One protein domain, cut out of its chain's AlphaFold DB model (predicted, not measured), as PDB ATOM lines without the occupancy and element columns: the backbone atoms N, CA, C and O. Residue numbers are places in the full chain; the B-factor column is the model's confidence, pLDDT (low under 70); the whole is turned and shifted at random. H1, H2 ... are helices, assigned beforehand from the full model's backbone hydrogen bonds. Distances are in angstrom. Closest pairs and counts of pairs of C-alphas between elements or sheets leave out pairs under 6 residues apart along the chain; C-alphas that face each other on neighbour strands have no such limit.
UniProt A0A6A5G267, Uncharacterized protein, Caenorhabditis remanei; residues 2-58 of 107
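Overview. This is residues 2 to 58 of the 107 residues of an uncharacterized protein of Caenorhabditis remanei (UniProt A0A6A5G267). A helical hairpin of two helices side by side, H2 and H3, makes one end of this domain, and an arm of residues 2 to 20 with one short helical turn, H1, reaches away from it. Residues 8 to 14 stick out from the rest, of which 11 to 14 belong to H1. The printed part has 57 residues with three named helices, in the order H1, H2, H3, and no named strand; the class is all helix. The whole is loose, with a radius of gyration of the C-alphas of 13.8 A, and flat, spanning 35 by 29 by 16 A.

Along the chain. The printed part begins at Ser 2, whose C-alpha is at (-23.072, -6.587, 21.450). H1 is residues 11 to 14, 5.9 A from first to last C-alpha. H2, the longest helix, is residues 24 to 40 and measures 24.4 A; its first C-alpha is at (-4.004, 6.204, 32.557). H3 is residues 45 to 57 and measures 17.7 A, ending with C-alpha 57 at (5.615, 2.227, 25.186).

Arrangement. H2 and H3 form a helical hairpin. They touch, and their closest C-alphas, those of Met 35 and Ile 48, are 6.4 A apart. Their lines stand at a shallow tilt of 16 degrees, and they run opposite ways. H1 is apart from H2 and from H3. Every O i to N i+4 pair in H2 and H3 is within hydrogen-bond range; H1, with 4 residues, is too short for such a pair, and its one O i to N i+3 pair is within range.

Size, cuts and confidence. The two C-alphas farthest apart, those of Glu 10 and Ala 57, are 36.8 A apart. The printed part has no cut. The link from H1 to H2 is short, with 9 residues, the link from H2 to H3 is tight, with 4, and no link is long. The mean pLDDT of the printed part is 86.6; residues 2 to 5 and 57 to 58 are under 70.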
ATOM      1  N   SER A   2     -22.528  -5.224  21.502       66.88
ATOM      2  CA  SER A   2     -23.072  -6.587  21.450       66.88
ATOM      3  C   SER A   2     -23.905  -6.859  20.191       66.88
ATOM      4  O   SER A   2     -24.128  -8.016  19.853       66.88
ATOM      5  N   TRP A   3     -24.316  -5.807  19.473       61.75
ATOM      6  CA  TRP A   3     -25.239  -5.850  18.329       61.75
ATOM      7  C   TRP A   3     -24.855  -6.754  17.149       61.75
ATOM      8  O   TRP A   3     -25.716  -7.015  16.320       61.75
ATOM      9  N   PHE A   4     -23.611  -7.230  17.051       62.56
ATOM     10  CA  PHE A   4     -23.146  -8.046  15.920       62.56
ATOM     11  C   PHE A   4     -22.495  -9.375  16.319       62.56
ATOM     12  O   PHE A   4     -21.942 -10.054  15.459       62.56
ATOM     13  N   CYS A   5     -22.511  -9.739  17.603       64.56
ATOM     14  CA  CYS A   5     -21.637 -10.800  18.109       64.56
ATOM     15  C   CYS A   5     -22.359 -12.052  18.625       64.56
ATOM     16  O   CYS A   5     -21.686 -12.881  19.224       64.56
ATOM     17  N   ASP A   6     -23.680 -12.190  18.438       70.31
ATOM     18  CA  ASP A   6     -24.482 -13.296  19.000       70.31
ATOM     19  C   ASP A   6     -24.125 -13.600  20.471       70.31
ATOM     20  O   ASP A   6     -24.089 -14.747  20.911       70.31
ATOM     21  N   PHE A   7     -23.837 -12.549  21.254       76.56
ATOM     22  CA  PHE A   7     -23.563 -12.666  22.685       76.56
ATOM     23  C   PHE A   7     -24.864 -12.936  23.441       76.56
ATOM     24  O   PHE A   7     -25.414 -12.060  24.112       76.56
ATOM     25  N   ASP A   8     -25.367 -14.158  23.315       77.00
ATOM     26  CA  ASP A   8     -26.355 -14.695  24.231       77.00
ATOM     27  C   ASP A   8     -25.725 -15.015  25.598       77.00
ATOM     28  O   ASP A   8     -24.505 -14.962  25.807       77.00
ATOM     29  N   HIS A   9     -26.586 -15.336  26.561       74.81
ATOM     30  CA  HIS A   9     -26.169 -15.637  27.926       74.81
ATOM     31  C   HIS A   9     -25.281 -16.884  28.047       74.81
ATOM     32  O   HIS A   9     -24.623 -17.032  29.072       74.81
ATOM     33  N   GLU A  10     -25.241 -17.775  27.056       82.19
ATOM     34  CA  GLU A  10     -24.419 -18.987  27.106       82.19
ATOM     35  C   GLU A  10     -23.036 -18.751  26.502       82.19
ATOM     36  O   GLU A  10     -22.022 -19.122  27.092       82.19
ATOM     37  N   THR A  11     -22.981 -18.046  25.379       83.00
ATOM     38  CA  THR A  11     -21.755 -17.667  24.681       83.00
ATOM     39  C   THR A  11     -20.891 -16.770  25.554       83.00
ATOM     40  O   THR A  11     -19.685 -16.987  25.667       83.00
ATOM     41  N   ILE A  12     -21.507 -15.800  26.239       85.12
ATOM     42  CA  ILE A  12     -20.788 -14.792  27.023       85.12
ATOM     43  C   ILE A  12     -19.998 -15.367  28.205       85.12
ATOM     44  O   ILE A  12     -18.982 -14.796  28.596       85.12
ATOM     45  N   LYS A  13     -20.418 -16.518  28.747       85.56
ATOM     46  CA  LYS A  13     -19.752 -17.188  29.879       85.56
ATOM     47  C   LYS A  13     -18.340 -17.668  29.538       85.56
ATOM     48  O   LYS A  13     -17.545 -17.887  30.446       85.56
ATOM     49  N   ASN A  14     -18.031 -17.825  28.251       87.00
ATOM     50  CA  ASN A  14     -16.735 -18.312  27.777       87.00
ATOM     51  C   ASN A  14     -15.700 -17.191  27.584       87.00
ATOM     52  O   ASN A  14     -14.579 -17.467  27.164       87.00
ATOM     53  N   TYR A  15     -16.060 -15.934  27.862       87.19
ATOM     54  CA  TYR A  15     -15.191 -14.776  27.660       87.19
ATOM     55  C   TYR A  15     -14.836 -14.109  28.989       87.19
ATOM     56  O   TYR A  15     -15.687 -13.920  29.858       87.19
ATOM     57  N   LYS A  16     -13.578 -13.671  29.114       88.00
ATOM     58  CA  LYS A  16     -13.154 -12.709  30.138       88.00
ATOM     59  C   LYS A  16     -13.164 -11.313  29.523       88.00
ATOM     60  O   LYS A  16     -12.464 -11.052  28.547       88.00
ATOM     61  N   PHE A  17     -13.979 -10.424  30.084       87.81
ATOM     62  CA  PHE A  17     -14.064  -9.033  29.644       87.81
ATOM     63  C   PHE A  17     -13.021  -8.188  30.363       87.81
ATOM     64  O   PHE A  17     -12.985  -8.168  31.589       87.81
ATOM     65  N   LEU A  18     -12.215  -7.474  29.581       90.62
ATOM     66  CA  LEU A  18     -11.251  -6.495  30.068       90.62
ATOM     67  C   LEU A  18     -11.814  -5.093  29.814       90.62
ATOM     68  O   LEU A  18     -12.092  -4.724  28.668       90.62
ATOM     69  N   TYR A  19     -12.033  -4.323  30.877       86.88
ATOM     70  CA  TYR A  19     -12.727  -3.037  30.798       86.88
ATOM     71  C   TYR A  19     -11.750  -1.872  30.682       86.88
ATOM     72  O   TYR A  19     -11.273  -1.334  31.676       86.88
ATOM     73  N   PHE A  20     -11.516  -1.431  29.448       84.12
ATOM     74  CA  PHE A  20     -10.591  -0.337  29.174       84.12
ATOM     75  C   PHE A  20     -11.144   1.024  29.625       84.12
ATOM     76  O   PHE A  20     -12.168   1.497  29.119       84.12
ATOM     77  N   GLY A  21     -10.461   1.671  30.571       81.00
ATOM     78  CA  GLY A  21     -10.895   2.948  31.139       81.00
ATOM     79  C   GLY A  21     -10.385   4.204  30.428       81.00
ATOM     80  O   GLY A  21      -9.600   4.181  29.477       81.00
ATOM     81  N   GLU A  22     -10.863   5.354  30.907       76.44
ATOM     82  CA  GLU A  22     -10.520   6.669  30.357       76.44
ATOM     83  C   GLU A  22      -9.193   7.204  30.912       76.44
ATOM     84  O   GLU A  22      -8.477   7.904  30.191       76.44
ATOM     85  N   THR A  23      -8.863   6.887  32.167       80.94
ATOM     86  CA  THR A  23      -7.646   7.370  32.834       80.94
ATOM     87  C   THR A  23      -6.456   6.451  32.580       80.94
ATOM     88  O   THR A  23      -6.621   5.263  32.321       80.94
ATOM     89  N   GLU A  24      -5.241   6.991  32.694       81.00
ATOM     90  CA  GLU A  24      -4.004   6.204  32.557       81.00
ATOM     91  C   GLU A  24      -3.929   5.070  33.584       81.00
ATOM     92  O   GLU A  24      -3.535   3.962  33.243       81.00
ATOM     93  N   GLU A  25      -4.397   5.313  34.810       85.81
ATOM     94  CA  GLU A  25      -4.487   4.297  35.861       85.81
ATOM     95  C   GLU A  25      -5.409   3.135  35.466       85.81
ATOM     96  O   GLU A  25      -5.025   1.972  35.568       85.81
ATOM     97  N   GLN A  26      -6.609   3.429  34.955       87.38
ATOM     98  CA  GLN A  26      -7.543   2.386  34.520       87.38
ATOM     99  C   GLN A  26      -7.006   1.607  33.312       87.38
ATOM    100  O   GLN A  26      -7.223   0.401  33.198       87.38
ATOM    101  N   GLN A  27      -6.297   2.289  32.411       86.88
ATOM    102  CA  GLN A  27      -5.663   1.670  31.248       86.88
ATOM    103  C   GLN A  27      -4.535   0.731  31.671       86.88
ATOM    104  O   GLN A  27      -4.504  -0.409  31.219       86.88
ATOM    105  N   ALA A  28      -3.668   1.169  32.587       88.00
ATOM    106  CA  ALA A  28      -2.619   0.334  33.162       88.00
ATOM    107  C   ALA A  28      -3.202  -0.892  33.879       88.00
ATOM    108  O   ALA A  28      -2.719  -2.003  33.679       88.00
ATOM    109  N   GLY A  29      -4.292  -0.714  34.637       91.62
ATOM    110  CA  GLY A  29      -5.023  -1.827  35.250       91.62
ATOM    111  C   GLY A  29      -5.501  -2.853  34.220       91.62
ATOM    112  O   GLY A  29      -5.249  -4.041  34.378       91.62
ATOM    113  N   THR A  30      -6.090  -2.393  33.111       92.44
ATOM    114  CA  THR A  30      -6.560  -3.284  32.032       92.44
ATOM    115  C   THR A  30      -5.408  -4.032  31.350       92.44
ATOM    116  O   THR A  30      -5.554  -5.193  30.977       92.44
ATOM    117  N   ILE A  31      -4.255  -3.376  31.173       92.25
ATOM    118  CA  ILE A  31      -3.055  -4.003  30.601       92.25
ATOM    119  C   ILE A  31      -2.532  -5.096  31.535       92.25
ATOM    120  O   ILE A  31      -2.210  -6.182  31.064       92.25
ATOM    121  N   ASN A  32      -2.500  -4.851  32.846       93.00
ATOM    122  CA  ASN A  32      -2.091  -5.866  33.818       93.00
ATOM    123  C   ASN A  32      -3.048  -7.064  33.819       93.00
ATOM    124  O   ASN A  32      -2.591  -8.198  33.736       93.00
ATOM    125  N   GLU A  33      -4.364  -6.827  33.797       95.12
ATOM    126  CA  GLU A  33      -5.347  -7.912  33.686       95.12
ATOM    127  C   GLU A  33      -5.158  -8.741  32.405       95.12
ATOM    128  O   GLU A  33      -5.383  -9.951  32.417       95.12
ATOM    129  N   LEU A  34      -4.746  -8.113  31.296       95.38
ATOM    130  CA  LEU A  34      -4.383  -8.827  30.071       95.38
ATOM    131  C   LEU A  34      -3.136  -9.695  30.276       95.38
ATOM    132  O   LEU A  34      -3.113 -10.817  29.776       95.38
ATOM    133  N   MET A  35      -2.119  -9.206  30.993       96.19
ATOM    134  CA  MET A  35      -0.904  -9.984  31.260       96.19
ATOM    135  C   MET A  35      -1.229 -11.226  32.088       96.19
ATOM    136  O   MET A  35      -0.789 -12.313  31.724       96.19
ATOM    137  N   ASP A  36      -2.084 -11.086  33.104       95.94
ATOM    138  CA  ASP A  36      -2.566 -12.213  33.908       95.94
ATOM    139  C   ASP A  36      -3.293 -13.249  33.035       95.94
ATOM    140  O   ASP A  36      -3.078 -14.448  33.171       95.94
ATOM    141  N   VAL A  37      -4.121 -12.804  32.078       96.06
ATOM    142  CA  VAL A  37      -4.798 -13.720  31.140       96.06
ATOM    143  C   VAL A  37      -3.807 -14.495  30.281       96.06
ATOM    144  O   VAL A  37      -4.027 -15.680  30.031       96.06
ATOM    145  N   LEU A  38      -2.754 -13.843  29.790       96.62
ATOM    146  CA  LEU A  38      -1.747 -14.499  28.959       96.62
ATOM    147  C   LEU A  38      -0.942 -15.522  29.773       96.62
ATOM    148  O   LEU A  38      -0.717 -16.631  29.286       96.62
ATOM    149  N   ASP A  39      -0.579 -15.178  31.011       97.31
ATOM    150  CA  ASP A  39       0.115 -16.076  31.941       97.31
ATOM    151  C   ASP A  39      -0.746 -17.302  32.289       97.31
ATOM    152  O   ASP A  39      -0.309 -18.441  32.112       97.31
ATOM    153  N   ASP A  40      -2.023 -17.087  32.631       96.38
ATOM    154  CA  ASP A  40      -3.001 -18.148  32.920       96.38
ATOM    155  C   ASP A  40      -3.159 -19.154  31.760       96.38
ATOM    156  O   ASP A  40      -3.528 -20.311  31.973       96.38
ATOM    157  N   HIS A  41      -2.881 -18.729  30.520       95.69
ATOM    158  CA  HIS A  41      -2.965 -19.562  29.315       95.69
ATOM    159  C   HIS A  41      -1.606 -20.111  28.849       95.69
ATOM    160  O   HIS A  41      -1.523 -20.711  27.773       95.69
ATOM    161  N   GLY A  42      -0.550 -19.956  29.650       96.69
ATOM    162  CA  GLY A  42       0.764 -20.548  29.403       96.69
ATOM    163  C   GLY A  42       1.573 -19.859  28.305       96.69
ATOM    164  O   GLY A  42       2.435 -20.498  27.694       96.69
ATOM    165  N   VAL A  43       1.300 -18.580  28.027       97.81
ATOM    166  CA  VAL A  43       2.167 -17.765  27.167       97.81
ATOM    167  C   VAL A  43       3.501 -17.558  27.882       97.81
ATOM    168  O   VAL A  43       3.543 -17.320  29.084       97.81
ATOM    169  N   ASP A  44       4.617 -17.667  27.164       97.50
ATOM    170  CA  ASP A  44       5.928 -17.548  27.790       97.50
ATOM    171  C   ASP A  44       6.215 -16.114  28.280       97.50
ATOM    172  O   ASP A  44       5.823 -15.118  27.665       97.50
ATOM    173  N   ASN A  45       6.977 -16.011  29.370       96.62
ATOM    174  CA  ASN A  45       7.302 -14.732  30.005       96.62
ATOM    175  C   ASN A  45       8.008 -13.735  29.078       96.62
ATOM    176  O   ASN A  45       7.851 -12.527  29.266       96.62
ATOM    177  N   SER A  46       8.795 -14.198  28.098       97.25
ATOM    178  CA  SER A  46       9.451 -13.280  27.161       97.25
ATOM    179  C   SER A  46       8.446 -12.629  26.215       97.25
ATOM    180  O   SER A  46       8.515 -11.419  25.998       97.25
ATOM    181  N   THR A  47       7.457 -13.390  25.747       97.38
ATOM    182  CA  THR A  47       6.339 -12.881  24.951       97.38
ATOM    183  C   THR A  47       5.462 -11.934  25.767       97.38
ATOM    184  O   THR A  47       5.167 -10.838  25.296       97.38
ATOM    185  N   ILE A  48       5.101 -12.295  27.004       97.44
ATOM    186  CA  ILE A  48       4.326 -11.415  27.903       97.44
ATOM    187  C   ILE A  48       5.068 -10.094  28.138       97.44
ATOM    188  O   ILE A  48       4.489  -9.021  27.983       97.44
ATOM    189  N   SER A  49       6.368 -10.158  28.443       95.56
ATOM    190  CA  SER A  49       7.184  -8.960  28.682       95.56
ATOM    191  C   SER A  49       7.251  -8.058  27.449       95.56
ATOM    192  O   SER A  49       7.121  -6.843  27.574       95.56
ATOM    193  N   HIS A  50       7.406  -8.647  26.259       94.62
ATOM    194  CA  HIS A  50       7.410  -7.894  25.008       94.62
ATOM    195  C   HIS A  50       6.064  -7.202  24.750       94.62
ATOM    196  O   HIS A  50       6.032  -6.023  24.405       94.62
ATOM    197  N   ILE A  51       4.945  -7.900  24.970       93.81
ATOM    198  CA  ILE A  51       3.603  -7.320  24.818       93.81
ATOM    199  C   ILE A  51       3.396  -6.167  25.807       93.81
ATOM    200  O   ILE A  51       2.887  -5.114  25.420       93.81
ATOM    201  N   LEU A  52       3.796  -6.341  27.072       92.69
ATOM    202  CA  LEU A  52       3.703  -5.292  28.085       92.69
ATOM    203  C   LEU A  52       4.505  -4.051  27.682       92.69
ATOM    204  O   LEU A  52       4.003  -2.935  27.823       92.69
ATOM    205  N   GLU A  53       5.726  -4.238  27.179       90.69
ATOM    206  CA  GLU A  53       6.572  -3.146  26.700       90.69
ATOM    207  C   GLU A  53       5.885  -2.388  25.563       90.69
ATOM    208  O   GLU A  53       5.700  -1.179  25.678       90.69
ATOM    209  N   GLU A  54       5.404  -3.078  24.528       89.56
ATOM    210  CA  GLU A  54       4.728  -2.450  23.384       89.56
ATOM    211  C   GLU A  54       3.451  -1.696  23.786       89.56
ATOM    212  O   GLU A  54       3.201  -0.583  23.315       89.56
ATOM    213  N   LEU A  55       2.650  -2.261  24.695       86.94
ATOM    214  CA  LEU A  55       1.421  -1.622  25.181       86.94
ATOM    215  C   LEU A  55       1.701  -0.430  26.104       86.94
ATOM    216  O   LEU A  55       0.918   0.523  26.128       86.94
ATOM    217  N   SER A  56       2.814  -0.460  26.838       80.25
ATOM    218  CA  SER A  56       3.244   0.636  27.715       80.25
ATOM    219  C   SER A  56       3.983   1.735  26.951       80.25
ATOM    220  O   SER A  56       3.994   2.889  27.386       80.25
ATOM    221  N   ALA A  57       4.608   1.392  25.821       68.56
ATOM    222  CA  ALA A  57       5.615   2.227  25.186       68.56
ATOM    223  C   ALA A  57       5.062   3.496  24.546       68.56
ATOM    224  O   ALA A  57       5.819   4.459  24.497       68.56
ATOM    225  N   ASN A  58       3.811   3.565  24.059       60.31
ATOM    226  CA  ASN A  58       3.282   4.828  23.525       60.31
ATOM    227  C   ASN A  58       1.773   4.861  23.244       60.31
ATOM    228  O   ASN A  58       1.186   3.951  22.660       60.31
TER     229      ASN A  58